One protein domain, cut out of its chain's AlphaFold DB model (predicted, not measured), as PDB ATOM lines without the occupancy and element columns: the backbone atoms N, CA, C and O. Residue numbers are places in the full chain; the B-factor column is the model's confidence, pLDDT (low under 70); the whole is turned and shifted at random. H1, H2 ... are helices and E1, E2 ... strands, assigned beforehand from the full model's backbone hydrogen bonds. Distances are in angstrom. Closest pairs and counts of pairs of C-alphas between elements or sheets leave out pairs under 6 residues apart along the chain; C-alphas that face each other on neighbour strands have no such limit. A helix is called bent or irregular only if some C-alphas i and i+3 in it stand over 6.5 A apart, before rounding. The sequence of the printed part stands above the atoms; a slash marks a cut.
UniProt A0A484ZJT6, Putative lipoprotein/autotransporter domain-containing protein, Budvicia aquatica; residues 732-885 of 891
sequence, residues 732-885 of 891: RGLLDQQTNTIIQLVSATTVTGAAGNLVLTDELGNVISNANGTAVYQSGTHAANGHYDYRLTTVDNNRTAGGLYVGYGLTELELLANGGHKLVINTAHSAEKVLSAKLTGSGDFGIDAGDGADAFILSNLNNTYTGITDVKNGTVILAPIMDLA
ATOM      1  N   ARG A 732     -41.137 -34.096 -37.415       85.12
ATOM      2  CA  ARG A 732     -41.245 -34.563 -38.807       85.12
ATOM      3  C   ARG A 732     -41.876 -35.954 -38.875       85.12
ATOM      4  O   ARG A 732     -41.698 -36.745 -37.951       85.12
ATOM      5  N   GLY A 733     -42.556 -36.271 -39.979       88.12
ATOM      6  CA  GLY A 733     -43.020 -37.633 -40.264       88.12
ATOM      7  C   GLY A 733     -41.855 -38.608 -40.476       88.12
ATOM      8  O   GLY A 733     -40.748 -38.186 -40.797       88.12
ATOM      9  N   LEU A 734     -42.095 -39.912 -40.313       91.69
ATOM     10  CA  LEU A 734     -41.047 -40.948 -40.357       91.69
ATOM     11  C   LEU A 734     -40.239 -40.956 -41.666       91.69
ATOM     12  O   LEU A 734     -39.027 -41.146 -41.626       91.69
ATOM     13  N   LEU A 735     -40.878 -40.695 -42.813       91.81
ATOM     14  CA  LEU A 735     -40.180 -40.630 -44.105       91.81
ATOM     15  C   LEU A 735     -39.191 -39.456 -44.158       91.81
ATOM     16  O   LEU A 735     -38.052 -39.617 -44.592       91.81
ATOM     17  N   ASP A 736     -39.586 -38.298 -43.622       90.31
ATOM     18  CA  ASP A 736     -38.758 -37.088 -43.554       90.31
ATOM     19  C   ASP A 736     -37.631 -37.180 -42.509       90.31
ATOM     20  O   ASP A 736     -36.744 -36.327 -42.472       90.31
ATOM     21  N   GLN A 737     -37.656 -38.182 -41.629       91.69
ATOM     22  CA  GLN A 737     -36.610 -38.416 -40.629       91.69
ATOM     23  C   GLN A 737     -35.408 -39.200 -41.189       91.69
ATOM     24  O   GLN A 737     -34.473 -39.512 -40.452       91.69
ATOM     25  N   GLN A 738     -35.411 -39.512 -42.488       90.94
ATOM     26  CA  GLN A 738     -34.345 -40.241 -43.181       90.94
ATOM     27  C   GLN A 738     -33.291 -39.329 -43.842       90.94
ATOM     28  O   GLN A 738     -32.248 -39.819 -44.267       90.94
ATOM     29  N   THR A 739     -33.554 -38.022 -43.960       84.38
ATOM     30  CA  THR A 739     -32.834 -37.112 -44.878       84.38
ATOM     31  C   THR A 739     -31.968 -36.055 -44.184       84.38
ATOM     32  O   THR A 739     -31.568 -35.079 -44.806       84.38
ATOM     33  N   ASN A 740     -31.656 -36.226 -42.895       88.25
ATOM     34  CA  ASN A 740     -30.796 -35.293 -42.160       88.25
ATOM     35  C   ASN A 740     -29.312 -35.536 -42.500       88.25
ATOM     36  O   ASN A 740     -28.689 -36.452 -41.955       88.25
ATOM     37  N   THR A 741     -28.764 -34.741 -43.423       89.00
ATOM     38  CA  THR A 741     -27.412 -34.917 -43.974       89.00
ATOM     39  C   THR A 741     -26.336 -34.159 -43.195       89.00
ATOM     40  O   THR A 741     -26.565 -33.056 -42.696       89.00
ATOM     41  N   ILE A 742     -25.149 -34.766 -43.113       87.19
ATOM     42  CA  ILE A 742     -23.953 -34.268 -42.418       87.19
ATOM     43  C   ILE A 742     -22.887 -33.854 -43.440       87.19
ATOM     44  O   ILE A 742     -22.438 -32.710 -43.428       87.19
ATOM     45  N   ILE A 743     -22.501 -34.769 -44.338       87.62
ATOM     46  CA  ILE A 743     -21.422 -34.550 -45.311       87.62
ATOM     47  C   ILE A 743     -21.785 -35.128 -46.683       87.62
ATOM     48  O   ILE A 743     -22.280 -36.252 -46.790       87.62
ATOM     49  N   GLN A 744     -21.548 -34.350 -47.741       92.38
ATOM     50  CA  GLN A 744     -21.691 -34.793 -49.128       92.38
ATOM     51  C   GLN A 744     -20.422 -35.511 -49.601       92.38
ATOM     52  O   GLN A 744     -19.328 -34.946 -49.529       92.38
ATOM     53  N   LEU A 745     -20.594 -36.727 -50.123       94.38
ATOM     54  CA  LEU A 745     -19.527 -37.564 -50.685       94.38
ATOM     55  C   LEU A 745     -19.541 -37.553 -52.216       94.38
ATOM     56  O   LEU A 745     -18.495 -37.490 -52.861       94.38
ATOM     57  N   VAL A 746     -20.742 -37.586 -52.799       97.50
ATOM     58  CA  VAL A 746     -20.947 -37.521 -54.250       97.50
ATOM     59  C   VAL A 746     -21.894 -36.375 -54.568       97.50
ATOM     60  O   VAL A 746     -22.903 -36.224 -53.883       97.50
ATOM     61  N   SER A 747     -21.601 -35.587 -55.600       97.69
ATOM     62  CA  SER A 747     -22.561 -34.667 -56.222       97.69
ATOM     63  C   SER A 747     -23.013 -35.221 -57.571       97.69
ATOM     64  O   SER A 747     -22.211 -35.777 -58.319       97.69
ATOM     65  N   ALA A 748     -24.306 -35.117 -57.867       98.06
ATOM     66  CA  ALA A 748     -24.911 -35.704 -59.056       98.06
ATOM     67  C   ALA A 748     -25.993 -34.798 -59.651       98.06
ATOM     68  O   ALA A 748     -26.731 -34.144 -58.915       98.06
ATOM     69  N   THR A 749     -26.117 -34.801 -60.978       96.75
ATOM     70  CA  THR A 749     -27.220 -34.117 -61.677       96.75
ATOM     71  C   THR A 749     -28.507 -34.943 -61.623       96.75
ATOM     72  O   THR A 749     -29.585 -34.402 -61.393       96.75
ATOM     73  N   THR A 750     -28.386 -36.257 -61.810       96.44
ATOM     74  CA  THR A 750     -29.485 -37.224 -61.782       96.44
ATOM     75  C   THR A 750     -29.151 -38.322 -60.787       96.44
ATOM     76  O   THR A 750     -28.053 -38.880 -60.823       96.44
ATOM     77  N   VAL A 751     -30.106 -38.675 -59.926       95.88
ATOM     78  CA  VAL A 751     -29.936 -39.745 -58.940       95.88
ATOM     79  C   VAL A 751     -31.033 -40.793 -59.078       95.88
ATOM     80  O   VAL A 751     -32.212 -40.462 -59.168       95.88
ATOM     81  N   THR A 752     -30.630 -42.061 -59.066       93.75
ATOM     82  CA  THR A 752     -31.501 -43.236 -58.971       93.75
ATOM     83  C   THR A 752     -31.225 -43.954 -57.652       93.75
ATOM     84  O   THR A 752     -30.074 -44.141 -57.266       93.75
ATOM     85  N   GLY A 753     -32.282 -44.365 -56.948       91.81
ATOM     86  CA  GLY A 753     -32.175 -45.037 -55.652       91.81
ATOM     87  C   GLY A 753     -31.979 -44.091 -54.459       91.81
ATOM     88  O   GLY A 753     -31.652 -42.913 -54.598       91.81
ATOM     89  N   ALA A 754     -32.216 -44.630 -53.261       92.56
ATOM     90  CA  ALA A 754     -32.214 -43.879 -52.000       92.56
ATOM     91  C   ALA A 754     -31.052 -44.247 -51.056       92.56
ATOM     92  O   ALA A 754     -31.058 -43.845 -49.893       92.56
ATOM     93  N   ALA A 755     -30.079 -45.035 -51.536       94.75
ATOM     94  CA  ALA A 755     -28.899 -45.487 -50.790       94.75
ATOM     95  C   ALA A 755     -29.178 -46.304 -49.508       94.75
ATOM     96  O   ALA A 755     -28.268 -46.530 -48.717       94.75
ATOM     97  N   GLY A 756     -30.409 -46.791 -49.298       93.38
ATOM     98  CA  GLY A 756     -30.790 -47.540 -48.088       93.38
ATOM     99  C   GLY A 756     -30.099 -48.903 -47.927       93.38
ATOM    100  O   GLY A 756     -30.096 -49.464 -46.834       93.38
ATOM    101  N   ASN A 757     -29.514 -49.435 -49.004       94.56
ATOM    102  CA  ASN A 757     -28.775 -50.702 -49.022       94.56
ATOM    103  C   ASN A 757     -27.255 -50.529 -49.046       94.56
ATOM    104  O   ASN A 757     -26.534 -51.526 -49.110       94.56
ATOM    105  N   LEU A 758     -26.776 -49.286 -48.988       96.69
ATOM    106  CA  LEU A 758     -25.364 -48.983 -48.825       96.69
ATOM    107  C   LEU A 758     -25.023 -48.919 -47.333       96.69
ATOM    108  O   LEU A 758     -25.798 -48.397 -46.529       96.69
ATOM    109  N   VAL A 759     -23.853 -49.431 -46.963       95.69
ATOM    110  CA  VAL A 759     -23.394 -49.516 -45.571       95.69
ATOM    111  C   VAL A 759     -22.257 -48.531 -45.341       95.69
ATOM    112  O   VAL A 759     -21.305 -48.490 -46.114       95.69
ATOM    113  N   LEU A 760     -22.341 -47.738 -44.275       93.69
ATOM    114  CA  LEU A 760     -21.276 -46.818 -43.884       93.69
ATOM    115  C   LEU A 760     -20.255 -47.535 -42.995       93.69
ATOM    116  O   LEU A 760     -20.625 -48.120 -41.978       93.69
ATOM    117  N   THR A 761     -18.976 -47.466 -43.356       93.44
ATOM    118  CA  THR A 761     -17.887 -48.182 -42.677       93.44
ATOM    119  C   THR A 761     -16.688 -47.285 -42.368       93.44
ATOM    120  O   THR A 761     -16.491 -46.258 -43.019       93.44
ATOM    121  N   ASP A 762     -15.909 -47.670 -41.358       88.94
ATOM    122  CA  ASP A 762     -14.682 -47.001 -40.923       88.94
ATOM    123  C   ASP A 762     -13.443 -47.418 -41.731       88.94
ATOM    124  O   ASP A 762     -13.488 -48.289 -42.607       88.94
ATOM    125  N   GLU A 763     -12.291 -46.826 -41.406       86.81
ATOM    126  CA  GLU A 763     -11.009 -47.120 -42.039       86.81
ATOM    127  C   GLU A 763     -10.566 -48.600 -41.938       86.81
ATOM    128  O   GLU A 763      -9.765 -49.058 -42.764       86.81
ATOM    129  N   LEU A 764     -11.122 -49.353 -40.981       87.44
ATOM    130  CA  LEU A 764     -10.875 -50.772 -40.714       87.44
ATOM    131  C   LEU A 764     -11.958 -51.695 -41.309       87.44
ATOM    132  O   LEU A 764     -11.797 -52.914 -41.274       87.44
ATOM    133  N   GLY A 765     -13.029 -51.133 -41.879       89.00
ATOM    134  CA  GLY A 765     -14.165 -51.859 -42.446       89.00
ATOM    135  C   GLY A 765     -15.285 -52.192 -41.452       89.00
ATOM    136  O   GLY A 765     -16.198 -52.934 -41.810       89.00
ATOM    137  N   ASN A 766     -15.258 -51.668 -40.223       91.00
ATOM    138  CA  ASN A 766     -16.367 -51.831 -39.279       91.00
ATOM    139  C   ASN A 766     -17.495 -50.854 -39.608       91.00
ATOM    140  O   ASN A 766     -17.242 -49.741 -40.059       91.00
ATOM    141  N   VAL A 767     -18.743 -51.231 -39.336       91.94
ATOM    142  CA  VAL A 767     -19.891 -50.327 -39.502       91.94
ATOM    143  C   VAL A 767     -19.774 -49.149 -38.533       91.94
ATOM    144  O   VAL A 767     -19.602 -49.350 -37.332       91.94
ATOM    145  N   ILE A 768     -19.904 -47.925 -39.047       88.62
ATOM    146  CA  ILE A 768     -19.982 -46.725 -38.207       88.62
ATOM    147  C   ILE A 768     -21.398 -46.635 -37.646       88.62
ATOM    148  O   ILE A 768     -22.356 -46.533 -38.411       88.62
ATOM    149  N   SER A 769     -21.523 -46.663 -36.321       88.50
ATOM    150  CA  SER A 769     -22.814 -46.696 -35.637       88.50
ATOM    151  C   SER A 769     -22.800 -45.864 -34.354       88.50
ATOM    152  O   SER A 769     -21.852 -45.913 -33.576       88.50
ATOM    153  N   ASN A 770     -23.888 -45.137 -34.126       87.62
ATOM    154  CA  ASN A 770     -24.320 -44.582 -32.850       87.62
ATOM    155  C   ASN A 770     -25.843 -44.773 -32.751       87.62
ATOM    156  O   ASN A 770     -26.635 -43.825 -32.820       87.62
ATOM    157  N   ALA A 771     -26.248 -46.042 -32.702       88.19
ATOM    158  CA  ALA A 771     -27.642 -46.446 -32.793       88.19
ATOM    159  C   ALA A 771     -28.482 -45.979 -31.589       88.19
ATOM    160  O   ALA A 771     -28.104 -46.155 -30.428       88.19
ATOM    161  N   ASN A 772     -29.679 -45.461 -31.865       87.88
ATOM    162  CA  ASN A 772     -30.681 -45.094 -30.869       87.88
ATOM    163  C   ASN A 772     -32.072 -45.615 -31.270       87.88
ATOM    164  O   ASN A 772     -32.426 -45.620 -32.446       87.88
ATOM    165  N   GLY A 773     -32.884 -46.033 -30.299       88.25
ATOM    166  CA  GLY A 773     -34.236 -46.556 -30.526       88.25
ATOM    167  C   GLY A 773     -35.303 -45.666 -29.897       88.25
ATOM    168  O   GLY A 773     -35.150 -45.207 -28.767       88.25
ATOM    169  N   THR A 774     -36.404 -45.419 -30.605       90.00
ATOM    170  CA  THR A 774     -37.563 -44.683 -30.078       90.00
ATOM    171  C   THR A 774     -38.862 -45.419 -30.395       90.00
ATOM    172  O   THR A 774     -39.090 -45.843 -31.525       90.00
ATOM    173  N   ALA A 775     -39.737 -45.530 -29.397       92.88
ATOM    174  CA  ALA A 775     -41.075 -46.088 -29.563       92.88
ATOM    175  C   ALA A 775     -41.954 -45.173 -30.436       92.88
ATOM    176  O   ALA A 775     -42.125 -43.989 -30.134       92.88
ATOM    177  N   VAL A 776     -42.553 -45.731 -31.487       92.56
ATOM    178  CA  VAL A 776     -43.493 -45.047 -32.384       92.56
ATOM    179  C   VAL A 776     -44.912 -45.464 -32.020       92.56
ATOM    180  O   VAL A 776     -45.259 -46.647 -32.043       92.56
ATOM    181  N   TYR A 777     -45.757 -44.487 -31.691       92.50
ATOM    182  CA  TYR A 777     -47.131 -44.736 -31.258       92.50
ATOM    183  C   TYR A 777     -48.146 -44.400 -32.355       92.50
ATOM    184  O   TYR A 777     -48.130 -43.298 -32.899       92.50
ATOM    185  N   GLN A 778     -49.090 -45.309 -32.611       91.88
ATOM    186  CA  GLN A 778     -50.267 -45.072 -33.449       91.88
ATOM    187  C   GLN A 778     -51.513 -45.045 -32.563       91.88
ATOM    188  O   GLN A 778     -51.816 -46.019 -31.871       91.88
ATOM    189  N   SER A 779     -52.246 -43.927 -32.562       87.38
ATOM    190  CA  SER A 779     -53.472 -43.772 -31.758       87.38
ATOM    191  C   SER A 779     -53.275 -44.144 -30.273       87.38
ATOM    192  O   SER A 779     -54.145 -44.753 -29.653       87.38
ATOM    193  N   GLY A 780     -52.099 -43.829 -29.713       88.56
ATOM    194  CA  GLY A 780     -51.718 -44.137 -28.327       88.56
ATOM    195  C   GLY A 780     -51.202 -45.561 -28.064       88.56
ATOM    196  O   GLY A 780     -50.822 -45.853 -26.936       88.56
ATOM    197  N   THR A 781     -51.150 -46.443 -29.070       94.19
ATOM    198  CA  THR A 781     -50.590 -47.806 -28.958       94.19
ATOM    199  C   THR A 781     -49.173 -47.853 -29.514       94.19
ATOM    200  O   THR A 781     -48.924 -47.266 -30.561       94.19
ATOM    201  N   HIS A 782     -48.255 -48.545 -28.836       95.38
ATOM    202  CA  HIS A 782     -46.891 -48.750 -29.327       95.38
ATOM    203  C   HIS A 782     -46.926 -49.635 -30.580       95.38
ATOM    204  O   HIS A 782     -47.176 -50.835 -30.488       95.38
ATOM    205  N   ALA A 783     -46.767 -49.019 -31.748       95.12
ATOM    206  CA  ALA A 783     -47.041 -49.640 -33.038       95.12
ATOM    207  C   ALA A 783     -45.776 -50.154 -33.735       95.12
ATOM    208  O   ALA A 783     -45.842 -51.161 -34.441       95.12
ATOM    209  N   ALA A 784     -44.642 -49.483 -33.526       96.38
ATOM    210  CA  ALA A 784     -43.346 -49.857 -34.083       96.38
ATOM    211  C   ALA A 784     -42.190 -49.294 -33.238       96.38
ATOM    212  O   ALA A 784     -42.380 -48.298 -32.541       96.38
ATOM    213  N   ASN A 785     -40.991 -49.861 -33.364       95.62
ATOM    214  CA  ASN A 785     -39.751 -49.204 -32.943       95.62
ATOM    215  C   ASN A 785     -39.106 -48.509 -34.150       95.62
ATOM    216  O   ASN A 785     -38.902 -49.124 -35.195       95.62
ATOM    217  N   GLY A 786     -38.781 -47.225 -34.004       93.69
ATOM    218  CA  GLY A 786     -37.923 -46.503 -34.939       93.69
ATOM    219  C   GLY A 786     -36.476 -46.569 -34.465       93.69
ATOM    220  O   GLY A 786     -36.166 -46.087 -33.372       93.69
ATOM    221  N   HIS A 787     -35.601 -47.152 -35.276       94.69
ATOM    222  CA  HIS A 787     -34.163 -47.205 -35.036       94.69
ATOM    223  C   HIS A 787     -33.462 -46.144 -35.879       94.69
ATOM    224  O   HIS A 787     -33.696 -46.038 -37.084       94.69
ATOM    225  N   TYR A 788     -32.613 -45.354 -35.232       93.06
ATOM    226  CA  TYR A 788     -31.877 -44.250 -35.829       93.06
ATOM    227  C   TYR A 788     -30.391 -44.516 -35.711       93.06
ATOM    228  O   TYR A 788     -29.922 -44.919 -34.648       93.06
ATOM    229  N   ASP A 789     -29.664 -44.281 -36.793       93.12
ATOM    230  CA  ASP A 789     -28.218 -44.444 -36.832       93.12
ATOM    231  C   ASP A 789     -27.607 -43.570 -37.941       93.12
ATOM    232  O   ASP A 789     -28.325 -42.914 -38.710       93.12
ATOM    233  N   TYR A 790     -26.278 -43.574 -38.044       91.31
ATOM    234  CA  TYR A 790     -25.588 -43.104 -39.233       91.31
ATOM    235  C   TYR A 790     -26.026 -43.917 -40.442       91.31
ATOM    236  O   TYR A 790     -26.148 -45.142 -40.409       91.31
ATOM    237  N   ARG A 791     -26.287 -43.205 -41.534       92.44
ATOM    238  CA  ARG A 791     -26.814 -43.799 -42.752       92.44
ATOM    239  C   ARG A 791     -26.391 -43.035 -43.982       92.44
ATOM    240  O   ARG A 791     -25.905 -41.908 -43.904       92.44
ATOM    241  N   LEU A 792     -26.668 -43.640 -45.127       95.06
ATOM    242  CA  LEU A 792     -26.546 -42.992 -46.418       95.06
ATOM    243  C   LEU A 792     -27.927 -42.604 -46.941       95.06
ATOM    244  O   LEU A 792     -28.938 -43.270 -46.688       95.06
ATOM    245  N   THR A 793     -27.971 -41.477 -47.635       94.69
ATOM    246  CA  THR A 793     -29.161 -40.964 -48.313       94.69
ATOM    247  C   THR A 793     -28.739 -40.215 -49.565       94.69
ATOM    248  O   THR A 793     -27.615 -39.714 -49.651       94.69
ATOM    249  N   THR A 794     -29.637 -40.139 -50.539       95.19
ATOM    250  CA  THR A 794     -29.423 -39.371 -51.767       95.19
ATOM    251  C   THR A 794     -30.075 -37.992 -51.754       95.19
ATOM    252  O   THR A 794     -29.839 -37.182 -52.651       95.19
ATOM    253  N   VAL A 795     -30.867 -37.708 -50.720       91.44
ATOM    254  CA  VAL A 795     -31.642 -36.475 -50.569       91.44
ATOM    255  C   VAL A 795     -30.989 -35.580 -49.522       91.44
ATOM    256  O   VAL A 795     -30.739 -36.019 -48.398       91.44
ATOM    257  N   ASP A 796     -30.719 -34.328 -49.891       89.50
ATOM    258  CA  ASP A 796     -30.114 -33.334 -49.005       89.50
ATOM    259  C   ASP A 796     -31.121 -32.695 -48.023       89.50
ATOM    260  O   ASP A 796     -32.334 -32.911 -48.084       89.50
ATOM    261  N   ASN A 797     -30.626 -31.829 -47.131       86.50
ATOM    262  CA  ASN A 797     -31.459 -31.100 -46.165       86.50
ATOM    263  C   ASN A 797     -32.482 -30.138 -46.819       86.50
ATOM    264  O   ASN A 797     -33.460 -29.747 -46.173       86.50
ATOM    265  N   ASN A 798     -32.287 -29.770 -48.091       86.81
ATOM    266  CA  ASN A 798     -33.223 -28.973 -48.890       86.81
ATOM    267  C   ASN A 798     -34.218 -29.839 -49.676       86.81
ATOM    268  O   ASN A 798     -35.056 -29.293 -50.392       86.81
ATOM    269  N   ARG A 799     -34.174 -31.166 -49.495       84.38
ATOM    270  CA  ARG A 799     -35.025 -32.164 -50.153       84.38
ATOM    271  C   ARG A 799     -34.774 -32.302 -51.651       84.38
ATOM    272  O   ARG A 799     -35.685 -32.601 -52.416       84.38
ATOM    273  N   THR A 800     -33.534 -32.086 -52.065       88.00
ATOM    274  CA  THR A 800     -33.088 -32.289 -53.441       88.00
ATOM    275  C   THR A 800     -32.280 -33.577 -53.525       88.00
ATOM    276  O   THR A 800     -31.340 -33.780 -52.755       88.00
ATOM    277  N   ALA A 801     -32.628 -34.444 -54.476       89.19
ATOM    278  CA  ALA A 801     -31.839 -35.628 -54.800       89.19
ATOM    279  C   ALA A 801     -30.617 -35.224 -55.646       89.19
ATOM    280  O   ALA A 801     -30.658 -35.282 -56.871       89.19
ATOM    281  N   GLY A 802     -29.567 -34.724 -54.987       90.56
ATOM    282  CA  GLY A 802     -28.410 -34.088 -55.636       90.56
ATOM    283  C   GLY A 802     -27.077 -34.817 -55.459       90.56
ATOM    284  O   GLY A 802     -26.027 -34.241 -55.757       90.56
ATOM    285  N   GLY A 803     -27.068 -36.041 -54.925       95.81
ATOM    286  CA  GLY A 803     -25.816 -36.734 -54.637       95.81
ATOM    287  C   GLY A 803     -25.932 -37.925 -53.695       95.81
ATOM    288  O   GLY A 803     -27.006 -38.489 -53.537       95.81
ATOM    289  N   LEU A 804     -24.813 -38.286 -53.062       96.94
ATOM    290  CA  LEU A 804     -24.729 -39.252 -51.964       96.94
ATOM    291  C   LEU A 804     -24.203 -38.539 -50.720       96.94
ATOM    292  O   LEU A 804     -23.149 -37.896 -50.765       96.94
ATOM    293  N   TYR A 805     -24.917 -38.690 -49.613       94.31
ATOM    294  CA  TYR A 805     -24.626 -38.012 -48.360       94.31
ATOM    295  C   TYR A 805     -24.552 -39.014 -47.219       94.31
ATOM    296  O   TYR A 805     -25.388 -39.915 -47.118       94.31
ATOM    297  N   VAL A 806     -23.602 -38.796 -46.315       91.81
ATOM    298  CA  VAL A 806     -23.686 -39.348 -44.964       91.81
ATOM    299  C   VAL A 806     -24.664 -38.489 -44.178       91.81
ATOM    300  O   VAL A 806     -24.585 -37.258 -44.206       91.81
ATOM    301  N   GLY A 807     -25.572 -39.130 -43.462       90.31
ATOM    302  CA  GLY A 807     -26.531 -38.493 -42.576       90.31
ATOM    303  C   GLY A 807     -26.730 -39.291 -41.296       90.31
ATOM    304  O   GLY A 807     -26.114 -40.336 -41.096       90.31
ATOM    305  N   TYR A 808     -27.620 -38.798 -40.442       90.00
ATOM    306  CA  TYR A 808     -28.081 -39.518 -39.259       90.00
ATOM    307  C   TYR A 808     -29.601 -39.454 -39.199       90.00
ATOM    308  O   TYR A 808     -30.184 -38.369 -39.162       90.00
ATOM    309  N   GLY A 809     -30.257 -40.607 -39.211       92.69
ATOM    310  CA  GLY A 809     -31.702 -40.662 -39.369       92.69
ATOM    311  C   GLY A 809     -32.247 -42.069 -39.240       92.69
ATOM    312  O   GLY A 809     -31.539 -42.986 -38.838       92.69
ATOM    313  N   LEU A 810     -33.526 -42.227 -39.569       94.06
ATOM    314  CA  LEU A 810     -34.220 -43.507 -39.465       94.06
ATOM    315  C   LEU A 810     -33.562 -44.546 -40.391       94.06
ATOM    316  O   LEU A 810     -33.489 -44.330 -41.606       94.06
ATOM    317  N   THR A 811     -33.085 -45.650 -39.820       94.62
ATOM    318  CA  THR A 811     -32.413 -46.761 -40.516       94.62
ATOM    319  C   THR A 811     -33.238 -48.034 -40.529       94.62
ATOM    320  O   THR A 811     -33.193 -48.767 -41.517       94.62
ATOM    321  N   GLU A 812     -34.038 -48.272 -39.490       96.12
ATOM    322  CA  GLU A 812     -34.937 -49.421 -39.409       96.12
ATOM    323  C   GLU A 812     -36.262 -49.062 -38.718       96.12
ATOM    324  O   GLU A 812     -36.310 -48.261 -37.784       96.12
ATOM    325  N   LEU A 813     -37.347 -49.660 -39.205       96.06
ATOM    326  CA  LEU A 813     -38.685 -49.642 -38.626       96.06
ATOM    327  C   LEU A 813     -39.088 -51.081 -38.304       96.06
ATOM    328  O   LEU A 813     -39.381 -51.861 -39.209       96.06
ATOM    329  N   GLU A 814     -39.134 -51.414 -37.019       96.88
ATOM    330  CA  GLU A 814     -39.592 -52.719 -36.543       96.88
ATOM    331  C   GLU A 814     -41.085 -52.643 -36.207       96.88
ATOM    332  O   GLU A 814     -41.484 -51.981 -35.248       96.88
ATOM    333  N   LEU A 815     -41.930 -53.312 -36.990       96.94
ATOM    334  CA  LEU A 815     -43.382 -53.314 -36.810       96.94
ATOM    335  C   LEU A 815     -43.811 -54.294 -35.711       96.94
ATOM    336  O   LEU A 815     -43.457 -55.478 -35.744       96.94
ATOM    337  N   LEU A 816     -44.635 -53.819 -34.770       95.88
ATOM    338  CA  LEU A 816     -45.027 -54.574 -33.571       95.88
ATOM    339  C   LEU A 816     -46.535 -54.847 -33.479       95.88
ATOM    340  O   LEU A 816     -46.940 -55.914 -33.020       95.88
ATOM    341  N   ALA A 817     -47.377 -53.886 -33.870       93.94
ATOM    342  CA  ALA A 817     -48.829 -53.967 -33.685       93.94
ATOM    343  C   ALA A 817     -49.577 -54.421 -34.950       93.94
ATOM    344  O   ALA A 817     -49.158 -54.135 -36.067       93.94
ATOM    345  N   ASN A 818     -50.730 -55.074 -34.763       92.88
ATOM    346  CA  ASN A 818     -51.575 -55.620 -35.834       92.88
ATOM    347  C   ASN A 818     -52.958 -54.940 -35.894       92.88
ATOM    348  O   ASN A 818     -53.402 -54.286 -34.942       92.88
ATOM    349  N   GLY A 819     -53.677 -55.119 -37.002       89.75
ATOM    350  CA  GLY A 819     -55.067 -54.697 -37.172       89.75
ATOM    351  C   GLY A 819     -55.269 -53.179 -37.116       89.75
ATOM    352  O   GLY A 819     -54.658 -52.423 -37.871       89.75
ATOM    353  N   GLY A 820     -56.167 -52.712 -36.242       87.00
ATOM    354  CA  GLY A 820     -56.514 -51.289 -36.105       87.00
ATOM    355  C   GLY A 820     -55.435 -50.413 -35.452       87.00
ATOM    356  O   GLY A 820     -55.541 -49.190 -35.509       87.00
ATOM    357  N   HIS A 821     -54.406 -51.025 -34.855       91.31
ATOM    358  CA  HIS A 821     -53.310 -50.342 -34.156       91.31
ATOM    359  C   HIS A 821     -51.976 -50.393 -34.910       91.31
ATOM    360  O   HIS A 821     -50.965 -49.923 -34.391       91.31
ATOM    361  N   LYS A 822     -51.971 -50.966 -36.119       93.94
ATOM    362  CA  LYS A 822     -50.792 -51.032 -36.983       93.94
ATOM    363  C   LYS A 822     -50.231 -49.645 -37.289       93.94
ATOM    364  O   LYS A 822     -50.989 -48.675 -37.345       93.94
ATOM    365  N   LEU A 823     -48.929 -49.556 -37.549       94.44
ATOM    366  CA  LEU A 823     -48.324 -48.305 -38.004       94.44
ATOM    367  C   LEU A 823     -48.885 -47.936 -39.382       94.44
ATOM    368  O   LEU A 823     -48.908 -48.779 -40.276       94.44
ATOM    369  N   VAL A 824     -49.319 -46.686 -39.563       93.12
ATOM    370  CA  VAL A 824     -49.783 -46.184 -40.865       93.12
ATOM    371  C   VAL A 824     -48.869 -45.059 -41.338       93.12
ATOM    372  O   VAL A 824     -48.835 -43.995 -40.721       93.12
ATOM    373  N   ILE A 825     -48.164 -45.265 -42.453       92.44
ATOM    374  CA  ILE A 825     -47.452 -44.191 -43.155       92.44
ATOM    375  C   ILE A 825     -48.454 -43.465 -44.053       92.44
ATOM    376  O   ILE A 825     -49.022 -44.065 -44.964       92.44
ATOM    377  N   ASN A 826     -48.657 -42.170 -43.804       91.31
ATOM    378  CA  ASN A 826     -49.424 -41.294 -44.685       91.31
ATOM    379  C   ASN A 826     -48.464 -40.366 -45.450       91.31
ATOM    380  O   ASN A 826     -47.771 -39.543 -44.838       91.31
ATOM    381  N   THR A 827     -48.405 -40.501 -46.779       90.44
ATOM    382  CA  THR A 827     -47.449 -39.735 -47.598       90.44
ATOM    383  C   THR A 827     -47.873 -38.284 -47.814       90.44
ATOM    384  O   THR A 827     -47.011 -37.454 -48.094       90.44
ATOM    385  N   ALA A 828     -49.148 -37.921 -47.627       87.44
ATOM    386  CA  ALA A 828     -49.624 -36.541 -47.786       87.44
ATOM    387  C   ALA A 828     -49.024 -35.579 -46.743       87.44
ATOM    388  O   ALA A 828     -48.963 -34.370 -46.966       87.44
ATOM    389  N   HIS A 829     -48.548 -36.113 -45.615       84.75
ATOM    390  CA  HIS A 829     -47.903 -35.351 -44.540       84.75
ATOM    391  C   HIS A 829     -46.373 -35.436 -44.537       84.75
ATOM    392  O   HIS A 829     -45.745 -34.926 -43.611       84.75
ATOM    393  N   SER A 830     -45.778 -36.070 -45.546       88.12
ATOM    394  CA  SER A 830     -44.324 -36.172 -45.694       88.12
ATOM    395  C   SER A 830     -43.886 -35.518 -46.998       88.12
ATOM    396  O   SER A 830     -44.587 -35.602 -48.009       88.12
ATOM    397  N   ALA A 831     -42.735 -34.854 -46.988       86.81
ATOM    398  CA  ALA A 831     -42.139 -34.373 -48.228       86.81
ATOM    399  C   ALA A 831     -41.397 -35.510 -48.945       86.81
ATOM    400  O   ALA A 831     -41.487 -35.623 -50.162       86.81
ATOM    401  N   GLU A 832     -40.730 -36.375 -48.180       89.81
ATOM    402  CA  GLU A 832     -40.192 -37.641 -48.663       89.81
ATOM    403  C   GLU A 832     -41.318 -38.658 -48.898       89.81
ATOM    404  O   GLU A 832     -42.241 -38.790 -48.088       89.81
ATOM    405  N   LYS A 833     -41.231 -39.392 -50.008       91.44
ATOM    406  CA  LYS A 833     -42.180 -40.447 -50.401       91.44
ATOM    407  C   LYS A 833     -41.541 -41.832 -50.398       91.44
ATOM    408  O   LYS A 833     -42.248 -42.839 -50.438       91.44
ATOM    409  N   VAL A 834     -40.213 -41.885 -50.323       91.88
ATOM    410  CA  VAL A 834     -39.419 -43.104 -50.324       91.88
ATOM    411  C   VAL A 834     -39.121 -43.549 -48.896       91.88
ATOM    412  O   VAL A 834     -38.421 -42.870 -48.149       91.88
ATOM    413  N   LEU A 835     -39.570 -44.744 -48.518       93.81
ATOM    414  CA  LEU A 835     -39.037 -45.460 -47.367       93.81
ATOM    415  C   LEU A 835     -37.768 -46.210 -47.789       93.81
ATOM    416  O   LEU A 835     -37.802 -47.157 -48.581       93.81
ATOM    417  N   SER A 836     -36.635 -45.746 -47.275       94.12
ATOM    418  CA  SER A 836     -35.305 -46.326 -47.510       94.12
ATOM    419  C   SER A 836     -34.732 -46.995 -46.266       94.12
ATOM    420  O   SER A 836     -33.802 -47.792 -46.380       94.12
ATOM    421  N   ALA A 837     -35.302 -46.716 -45.092       94.88
ATOM    422  CA  ALA A 837     -35.100 -47.521 -43.900       94.88
ATOM    423  C   ALA A 837     -35.579 -48.962 -44.130       94.88
ATOM    424  O   ALA A 837     -36.527 -49.213 -44.881       94.88
ATOM    425  N   LYS A 838     -34.917 -49.906 -43.467       95.25
ATOM    426  CA  LYS A 838     -35.283 -51.317 -43.476       95.25
ATOM    427  C   LYS A 838     -36.581 -51.520 -42.692       95.25
ATOM    428  O   LYS A 838     -36.720 -51.016 -41.586       95.25
ATOM    429  N   LEU A 839     -37.523 -52.270 -43.243       95.31
ATOM    430  CA  LEU A 839     -38.783 -52.628 -42.600       95.31
ATOM    431  C   LEU A 839     -38.708 -54.070 -42.088       95.31
ATOM    432  O   LEU A 839     -38.478 -55.002 -42.868       95.31
ATOM    433  N   THR A 840     -38.889 -54.257 -40.784       95.62
ATOM    434  CA  THR A 840     -38.758 -55.543 -40.076       95.62
ATOM    435  C   THR A 840     -39.938 -55.769 -39.121       95.62
ATOM    436  O   THR A 840     -40.872 -54.969 -39.065       95.62
ATOM    437  N   GLY A 841     -39.931 -56.880 -38.382       95.38
ATOM    438  CA  GLY A 841     -40.952 -57.190 -37.378       95.38
ATOM    439  C   GLY A 841     -42.131 -58.022 -37.897       95.38
ATOM    440  O   GLY A 841     -42.172 -58.467 -39.047       95.38
ATOM    441  N   SER A 842     -43.084 -58.284 -37.003       93.88
ATOM    442  CA  SER A 842     -44.256 -59.141 -37.272       93.88
ATOM    443  C   SER A 842     -45.582 -58.382 -37.309       93.88
ATOM    444  O   SER A 842     -46.603 -58.977 -37.645       93.88
ATOM    445  N   GLY A 843     -45.569 -57.089 -36.974       94.06
ATOM    446  CA  GLY A 843     -46.739 -56.220 -37.037       94.06
ATOM    447  C   GLY A 843     -47.192 -55.920 -38.468       94.06
ATOM    448  O   GLY A 843     -46.381 -55.891 -39.395       94.06
ATOM    449  N   ASP A 844     -48.487 -55.658 -38.630       94.00
ATOM    450  CA  ASP A 844     -49.085 -55.186 -39.883       94.00
ATOM    451  C   ASP A 844     -48.556 -53.787 -40.274       94.00
ATOM    452  O   ASP A 844     -48.169 -52.978 -39.426       94.00
ATOM    453  N   PHE A 845     -48.597 -53.463 -41.570       94.94
ATOM    454  CA  PHE A 845     -48.158 -52.178 -42.120       94.94
ATOM    455  C   PHE A 845     -49.279 -51.496 -42.902       94.94
ATOM    456  O   PHE A 845     -49.851 -52.066 -43.826       94.94
ATOM    457  N   GLY A 846     -49.635 -50.268 -42.534       93.62
ATOM    458  CA  GLY A 846     -50.619 -49.468 -43.257       93.62
ATOM    459  C   GLY A 846     -49.960 -48.425 -44.152       93.62
ATOM    460  O   GLY A 846     -49.068 -47.704 -43.707       93.62
ATOM    461  N   ILE A 847     -50.452 -48.284 -45.381       94.38
ATOM    462  CA  ILE A 847     -49.995 -47.262 -46.326       94.38
ATOM    463  C   ILE A 847     -51.199 -46.434 -46.777       94.38
ATOM    464  O   ILE A 847     -52.195 -46.976 -47.245       94.38
ATOM    465  N   ASP A 848     -51.112 -45.119 -46.621       93.50
ATOM    466  CA  ASP A 848     -52.086 -44.146 -47.115       93.50
ATOM    467  C   ASP A 848     -51.346 -43.161 -48.029       93.50
ATOM    468  O   ASP A 848     -50.720 -42.206 -47.560       93.50
ATOM    469  N   ALA A 849     -51.312 -43.471 -49.327       93.44
ATOM    470  CA  ALA A 849     -50.489 -42.777 -50.313       93.44
ATOM    471  C   ALA A 849     -51.325 -41.986 -51.332       93.44
ATOM    472  O   ALA A 849     -52.534 -42.178 -51.459       93.44
ATOM    473  N   GLY A 850     -50.658 -41.099 -52.072       91.44
ATOM    474  CA  GLY A 850     -51.180 -40.536 -53.318       91.44
ATOM    475  C   GLY A 850     -50.810 -41.395 -54.535       91.44
ATOM    476  O   GLY A 850     -50.264 -42.490 -54.402       91.44
ATOM    477  N   ASP A 851     -51.079 -40.872 -55.730       88.31
ATOM    478  CA  ASP A 851     -50.673 -41.465 -57.009       88.31
ATOM    479  C   ASP A 851     -49.571 -40.630 -57.681       88.31
ATOM    480  O   ASP A 851     -49.306 -39.487 -57.302       88.31
ATOM    481  N   GLY A 852     -48.918 -41.184 -58.707       88.25
ATOM    482  CA  GLY A 852     -47.884 -40.470 -59.465       88.25
ATOM    483  C   GLY A 852     -46.689 -40.073 -58.591       88.25
ATOM    484  O   GLY A 852     -46.056 -40.931 -57.987       88.25
ATOM    485  N   ALA A 853     -46.373 -38.775 -58.526       84.62
ATOM    486  CA  ALA A 853     -45.246 -38.255 -57.740       84.62
ATOM    487  C   ALA A 853     -45.438 -38.367 -56.211       84.62
ATOM    488  O   ALA A 853     -44.464 -38.259 -55.474       84.62
ATOM    489  N   ASP A 854     -46.669 -38.599 -55.734       88.00
ATOM    490  CA  ASP A 854     -46.993 -38.766 -54.307       88.00
ATOM    491  C   ASP A 854     -47.136 -40.241 -53.878       88.00
ATOM    492  O   ASP A 854     -47.504 -40.526 -52.727       88.00
ATOM    493  N   ALA A 855     -46.845 -41.174 -54.793       91.81
ATOM    494  CA  ALA A 855     -46.842 -42.610 -54.533       91.81
ATOM    495  C   ALA A 855     -45.816 -42.985 -53.455       91.81
ATOM    496  O   ALA A 855     -44.724 -42.422 -53.389       91.81
ATOM    497  N   PHE A 856     -46.149 -43.970 -52.623       92.81
ATOM    498  CA  PHE A 856     -45.225 -44.492 -51.619       92.81
ATOM    499  C   PHE A 856     -44.215 -45.439 -52.272       92.81
ATOM    500  O   PHE A 856     -44.609 -46.391 -52.947       92.81
ATOM    501  N   ILE A 857     -42.922 -45.214 -52.044       91.81
ATOM    502  CA  ILE A 857     -41.855 -46.041 -52.616       91.81
ATOM    503  C   ILE A 857     -41.165 -46.816 -51.498       91.81
ATOM    504  O   ILE A 857     -40.561 -46.224 -50.610       91.81
ATOM    505  N   LEU A 858     -41.195 -48.144 -51.560       92.38
ATOM    506  CA  LEU A 858     -40.420 -49.005 -50.672       92.38
ATOM    507  C   LEU A 858     -39.137 -49.430 -51.390       92.38
ATOM    508  O   LEU A 858     -39.180 -50.202 -52.348       92.38
ATOM    509  N   SER A 859     -37.998 -48.896 -50.945       91.50
ATOM    510  CA  SER A 859     -36.741 -48.989 -51.704       91.50
ATOM    511  C   SER A 859     -35.690 -49.927 -51.123       91.50
ATOM    512  O   SER A 859     -34.808 -50.359 -51.856       91.50
ATOM    513  N   ASN A 860     -35.763 -50.254 -49.830       91.94
ATOM    514  CA  ASN A 860     -34.740 -51.082 -49.201       91.94
ATOM    515  C   ASN A 860     -34.862 -52.559 -49.628       91.94
ATOM    516  O   ASN A 860     -35.867 -53.211 -49.364       91.94
ATOM    517  N   LEU A 861     -33.818 -53.120 -50.235       89.62
ATOM    518  CA  LEU A 861     -33.784 -54.518 -50.685       89.62
ATOM    519  C   LEU A 861     -33.760 -55.542 -49.531       89.62
ATOM    520  O   LEU A 861     -34.037 -56.715 -49.750       89.62
ATOM    521  N   ASN A 862     -33.473 -55.107 -48.298       90.12
ATOM    522  CA  ASN A 862     -33.316 -55.963 -47.116       90.12
ATOM    523  C   ASN A 862     -34.549 -55.954 -46.191       90.12
ATOM    524  O   ASN A 862     -34.451 -56.318 -45.013       90.12
ATOM    525  N   ASN A 863     -35.709 -55.513 -46.685       92.25
ATOM    526  CA  ASN A 863     -36.966 -55.584 -45.939       92.25
ATOM    527  C   ASN A 863     -37.330 -57.043 -45.621       92.25
ATOM    528  O   ASN A 863     -37.272 -57.908 -46.490       92.25
ATOM    529  N   THR A 864     -37.709 -57.315 -44.372       93.81
ATOM    530  CA  THR A 864     -37.953 -58.681 -43.856       93.81
ATOM    531  C   THR A 864     -39.188 -58.784 -42.953       93.81
ATOM    532  O   THR A 864     -39.382 -59.805 -42.296       93.81
ATOM    533  N   TYR A 865     -40.030 -57.745 -42.893       94.25
ATOM    534  CA  TYR A 865     -41.273 -57.788 -42.117       94.25
ATOM    535  C   TYR A 865     -42.239 -58.869 -42.636       94.25
ATOM    536  O   TYR A 865     -42.225 -59.227 -43.813       94.25
ATOM    537  N   THR A 866     -43.079 -59.389 -41.741       91.81
ATOM    538  CA  THR A 866     -43.947 -60.552 -42.021       91.81
ATOM    539  C   THR A 866     -45.444 -60.300 -41.814       91.81
ATOM    540  O   THR A 866     -46.246 -61.186 -42.107       91.81
ATOM    541  N   GLY A 867     -45.830 -59.119 -41.321       91.75
ATOM    542  CA  GLY A 867     -47.233 -58.745 -41.114       91.75
ATOM    543  C   GLY A 867     -47.986 -58.400 -42.404       91.75
ATOM    544  O   GLY A 867     -47.419 -58.359 -43.497       91.75
ATOM    545  N   ILE A 868     -49.291 -58.140 -42.284       92.19
ATOM    546  CA  ILE A 868     -50.163 -57.808 -43.416       92.19
ATOM    547  C   ILE A 868     -49.935 -56.357 -43.845       92.19
ATOM    548  O   ILE A 868     -50.043 -55.438 -43.032       92.19
ATOM    549  N   THR A 869     -49.710 -56.139 -45.141       92.88
ATOM    550  CA  THR A 869     -49.704 -54.794 -45.732       92.88
ATOM    551  C   THR A 869     -51.094 -54.401 -46.209       92.88
ATOM    552  O   THR A 869     -51.699 -55.083 -47.033       92.88
ATOM    553  N   ASP A 870     -51.592 -53.283 -45.690       91.56
ATOM    554  CA  ASP A 870     -52.893 -52.699 -46.007       91.56
ATOM    555  C   ASP A 870     -52.699 -51.337 -46.684       91.56
ATOM    556  O   ASP A 870     -52.352 -50.344 -46.035       91.56
ATOM    557  N   VAL A 871     -52.911 -51.301 -48.001       90.94
ATOM    558  CA  VAL A 871     -52.876 -50.074 -48.804       90.94
ATOM    559  C   VAL A 871     -54.272 -49.462 -48.798       90.94
ATOM    560  O   VAL A 871     -55.173 -49.931 -49.491       90.94
ATOM    561  N   LYS A 872     -54.453 -48.413 -47.994       87.56
ATOM    562  CA  LYS A 872     -55.737 -47.724 -47.825       87.56
ATOM    563  C   LYS A 872     -56.126 -46.930 -49.067       87.56
ATOM    564  O   LYS A 872     -57.283 -46.982 -49.466       87.56
ATOM    565  N   ASN A 873     -55.172 -46.193 -49.641       87.12
ATOM    566  CA  ASN A 873     -55.327 -45.360 -50.836       87.12
ATOM    567  C   ASN A 873     -53.989 -45.252 -51.594       87.12
ATOM    568  O   ASN A 873     -52.924 -45.414 -50.989       87.12
ATOM    569  N   GLY A 874     -54.068 -44.910 -52.884       90.56
ATOM    570  CA  GLY A 874     -52.927 -44.539 -53.729       90.56
ATOM    571  C   GLY A 874     -52.096 -45.703 -54.269       90.56
ATOM    572  O   GLY A 874     -52.502 -46.867 -54.227       90.56
ATOM    573  N   THR A 875     -50.908 -45.368 -54.776       90.56
ATOM    574  CA  THR A 875     -49.987 -46.301 -55.438       90.56
ATOM    575  C   THR A 875     -48.780 -46.623 -54.552       90.56
ATOM    576  O   THR A 875     -48.177 -45.733 -53.946       90.56
ATOM    577  N   VAL A 876     -48.389 -47.902 -54.521       90.00
ATOM    578  CA  VAL A 876     -47.148 -48.389 -53.897       90.00
ATOM    579  C   VAL A 876     -46.195 -48.883 -54.976       90.00
ATOM    580  O   VAL A 876     -46.569 -49.707 -55.807       90.00
ATOM    581  N   ILE A 877     -44.954 -48.406 -54.938       89.12
ATOM    582  CA  ILE A 877     -43.889 -48.800 -55.861       89.12
ATOM    583  C   ILE A 877     -42.811 -49.533 -55.065       89.12
ATOM    584  O   ILE A 877     -42.292 -49.021 -54.074       89.12
ATOM    585  N   LEU A 878     -42.453 -50.733 -55.513       83.44
ATOM    586  CA  LEU A 878     -41.268 -51.443 -55.038       83.44
ATOM    587  C   LEU A 878     -40.094 -51.048 -55.935       83.44
ATOM    588  O   LEU A 878     -40.245 -51.036 -57.160       83.44
ATOM    589  N   ALA A 879     -38.943 -50.703 -55.356       67.75
ATOM    590  CA  ALA A 879     -37.767 -50.403 -56.168       67.75
ATOM    591  C   ALA A 879     -37.399 -51.613 -57.060       67.75
ATOM    592  O   ALA A 879     -37.462 -52.754 -56.594       67.75
ATOM    593  N   PRO A 880     -37.046 -51.392 -58.340       55.19
ATOM    594  CA  PRO A 880     -36.711 -52.476 -59.256       55.19
ATOM    595  C   PRO A 880     -35.475 -53.255 -58.778       55.19
ATOM    596  O   PRO A 880     -34.454 -52.664 -58.437       55.19
ATOM    597  N   ILE A 881     -35.554 -54.591 -58.807       49.78
ATOM    598  CA  ILE A 881     -34.387 -55.476 -58.686       49.78
ATOM    599  C   ILE A 881     -33.651 -55.401 -60.026       49.78
ATOM    600  O   ILE A 881     -34.122 -55.950 -61.023       49.78
ATOM    601  N   MET A 882     -32.532 -54.680 -60.083       40.03
ATOM    602  CA  MET A 882     -31.743 -54.547 -61.306       40.03
ATOM    603  C   MET A 882     -30.837 -55.778 -61.489       40.03
ATOM    604  O   MET A 882     -29.634 -55.711 -61.258       40.03
ATOM    605  N   ASP A 883     -31.414 -56.907 -61.910       31.62
ATOM    606  CA  ASP A 883     -30.653 -57.953 -62.600       31.62
ATOM    607  C   ASP A 883     -30.927 -57.819 -64.103       31.62
ATOM    608  O   ASP A 883     -32.016 -58.118 -64.603       31.62
ATOM    609  N   LEU A 884     -29.949 -57.285 -64.834       33.44
ATOM    610  CA  LEU A 884     -29.961 -57.218 -66.295       33.44
ATOM    611  C   LEU A 884     -29.685 -58.620 -66.864       33.44
ATOM    612  O   LEU A 884     -28.665 -58.850 -67.500       33.44
ATOM    613  N   ALA A 885     -30.614 -59.558 -66.642       28.11
ATOM    614  CA  ALA A 885     -30.708 -60.837 -67.345       28.11
ATOM    615  C   ALA A 885     -32.102 -61.486 -67.162       28.11
ATOM    616  O   ALA A 885     -32.306 -62.358 -66.326       28.11
TER     617      ALA A 885
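What this domain is: This is residues 732 to 885 of the 891 residues of the protein "Putative lipoprotein/autotransporter domain-containing protein" of Budvicia aquatica (UniProt A0A484ZJT6). A short chain of stacked turns with three walls is joined, through a long bent sheet, to a second part where the strands fold over sharply. The walls of the stack are residues 812 to 815 of E5 beside E7, then E6, E8 and E10, then residues 834 to 835 with E9 and E11; the hairpin E3 and E4 lies at one end of the stack, while the far ends of E4 and E5 bend away, with E1 beside E5 and E2 near E4. The printed part has 154 residues, with one named helix and eleven named strands in the order H1, E1 to E11, and its class is mostly strand. The branched sheet E1, E3, E4, E5 and E7 is antiparallel in its pairs but for E5 and E7, which are parallel, whereas the sheet in the order E6, E8, E10 and the pair E9 and E11 are parallel. The whole is compact, with a radius of gyration of the C-alphas of 15.3 A and spans of 44 by 36 by 34 A, and residues 882 to 885 run outward as a tail.

Where its parts are: H1 holds residues 735 to 738 and begins at C-alpha 735, (-40.180, -40.630, -44.105). E1, residues 741 to 752, is 17.6 A long and bends by 105 degrees at residue 749. E2 holds residues 758 to 761, and E3, residues 772 to 778, is 19.8 A long. E4, residues 781 to 795, measures 30.9 A and bends by 92 degrees at residue 792. E5, residues 801 to 815, measures 27.7 A, bends by 95 degrees at residue 804 and ends at C-alpha 815, (-43.382, -53.314, -36.810). E6 holds residues 823 to 826, E7 residues 838 to 841, E8 residues 845 to 848 and E9 residues 856 to 858. E10, residues 869 to 873, is 12.1 A long, and E11, residues 876 to 878, ends at C-alpha 878, (-41.268, -51.443, -55.038).

How they stand to each other: The branched sheet is strongly twisted, and E5 has three neighbours in it. E3, E4 and E5 form a meander, each strand the antiparallel neighbour of the one before, with two hairpins, E3 and E4, and E4 and E5. N 774 and O 786 are within hydrogen-bond range at 2.9 A, and so are N 787 and O 812 at 2.8 A. E1, beside residues 802 to 807 of E5, and E7, beside residues 812 to 815, lie on one side of E5, with E4 on the other side. E1 is antiparallel to E5, with N 745 and O 804 at 2.9 A; E7 is parallel to it, with N 813 and O 838 at 2.8 A. E2 pairs with no named strand; its closest C-alpha to E4 is that of Leu 760, 6.4 A from that of Arg 791. H1 is on this sheet at a height of 6.2 A, over none of the strands; its closest C-alphas to E5 are those of Gln 738 and Gly 809, 4.7 A apart. H1 is too short for an O i to N i+4 pair, and its one O i to N i+3 pair is within range. The closest C-alphas of E4 and E6 are those of Ala 783 and Leu 823, 5.3 A apart. E8 is the inner strand between E6 and E10, with N 846 and O 823 at 2.8 A and N 870 and O 845 at 2.8 A. E9 and E11 are parallel, with N 877 and O 856 at 2.9 A, and residues 834 to 835 pair parallel with residues 857 to 858 of E9. E1 and E10 are apart.

The domain as a whole: The two C-alphas farthest apart, those of Gly 780 and Ala 885, are 47.4 A apart. The printed part has no cut. The link from E6 to E7, 11 residues, is long. The mean pLDDT of the printed part is 89.6, and residues 879 to 885 are under 70.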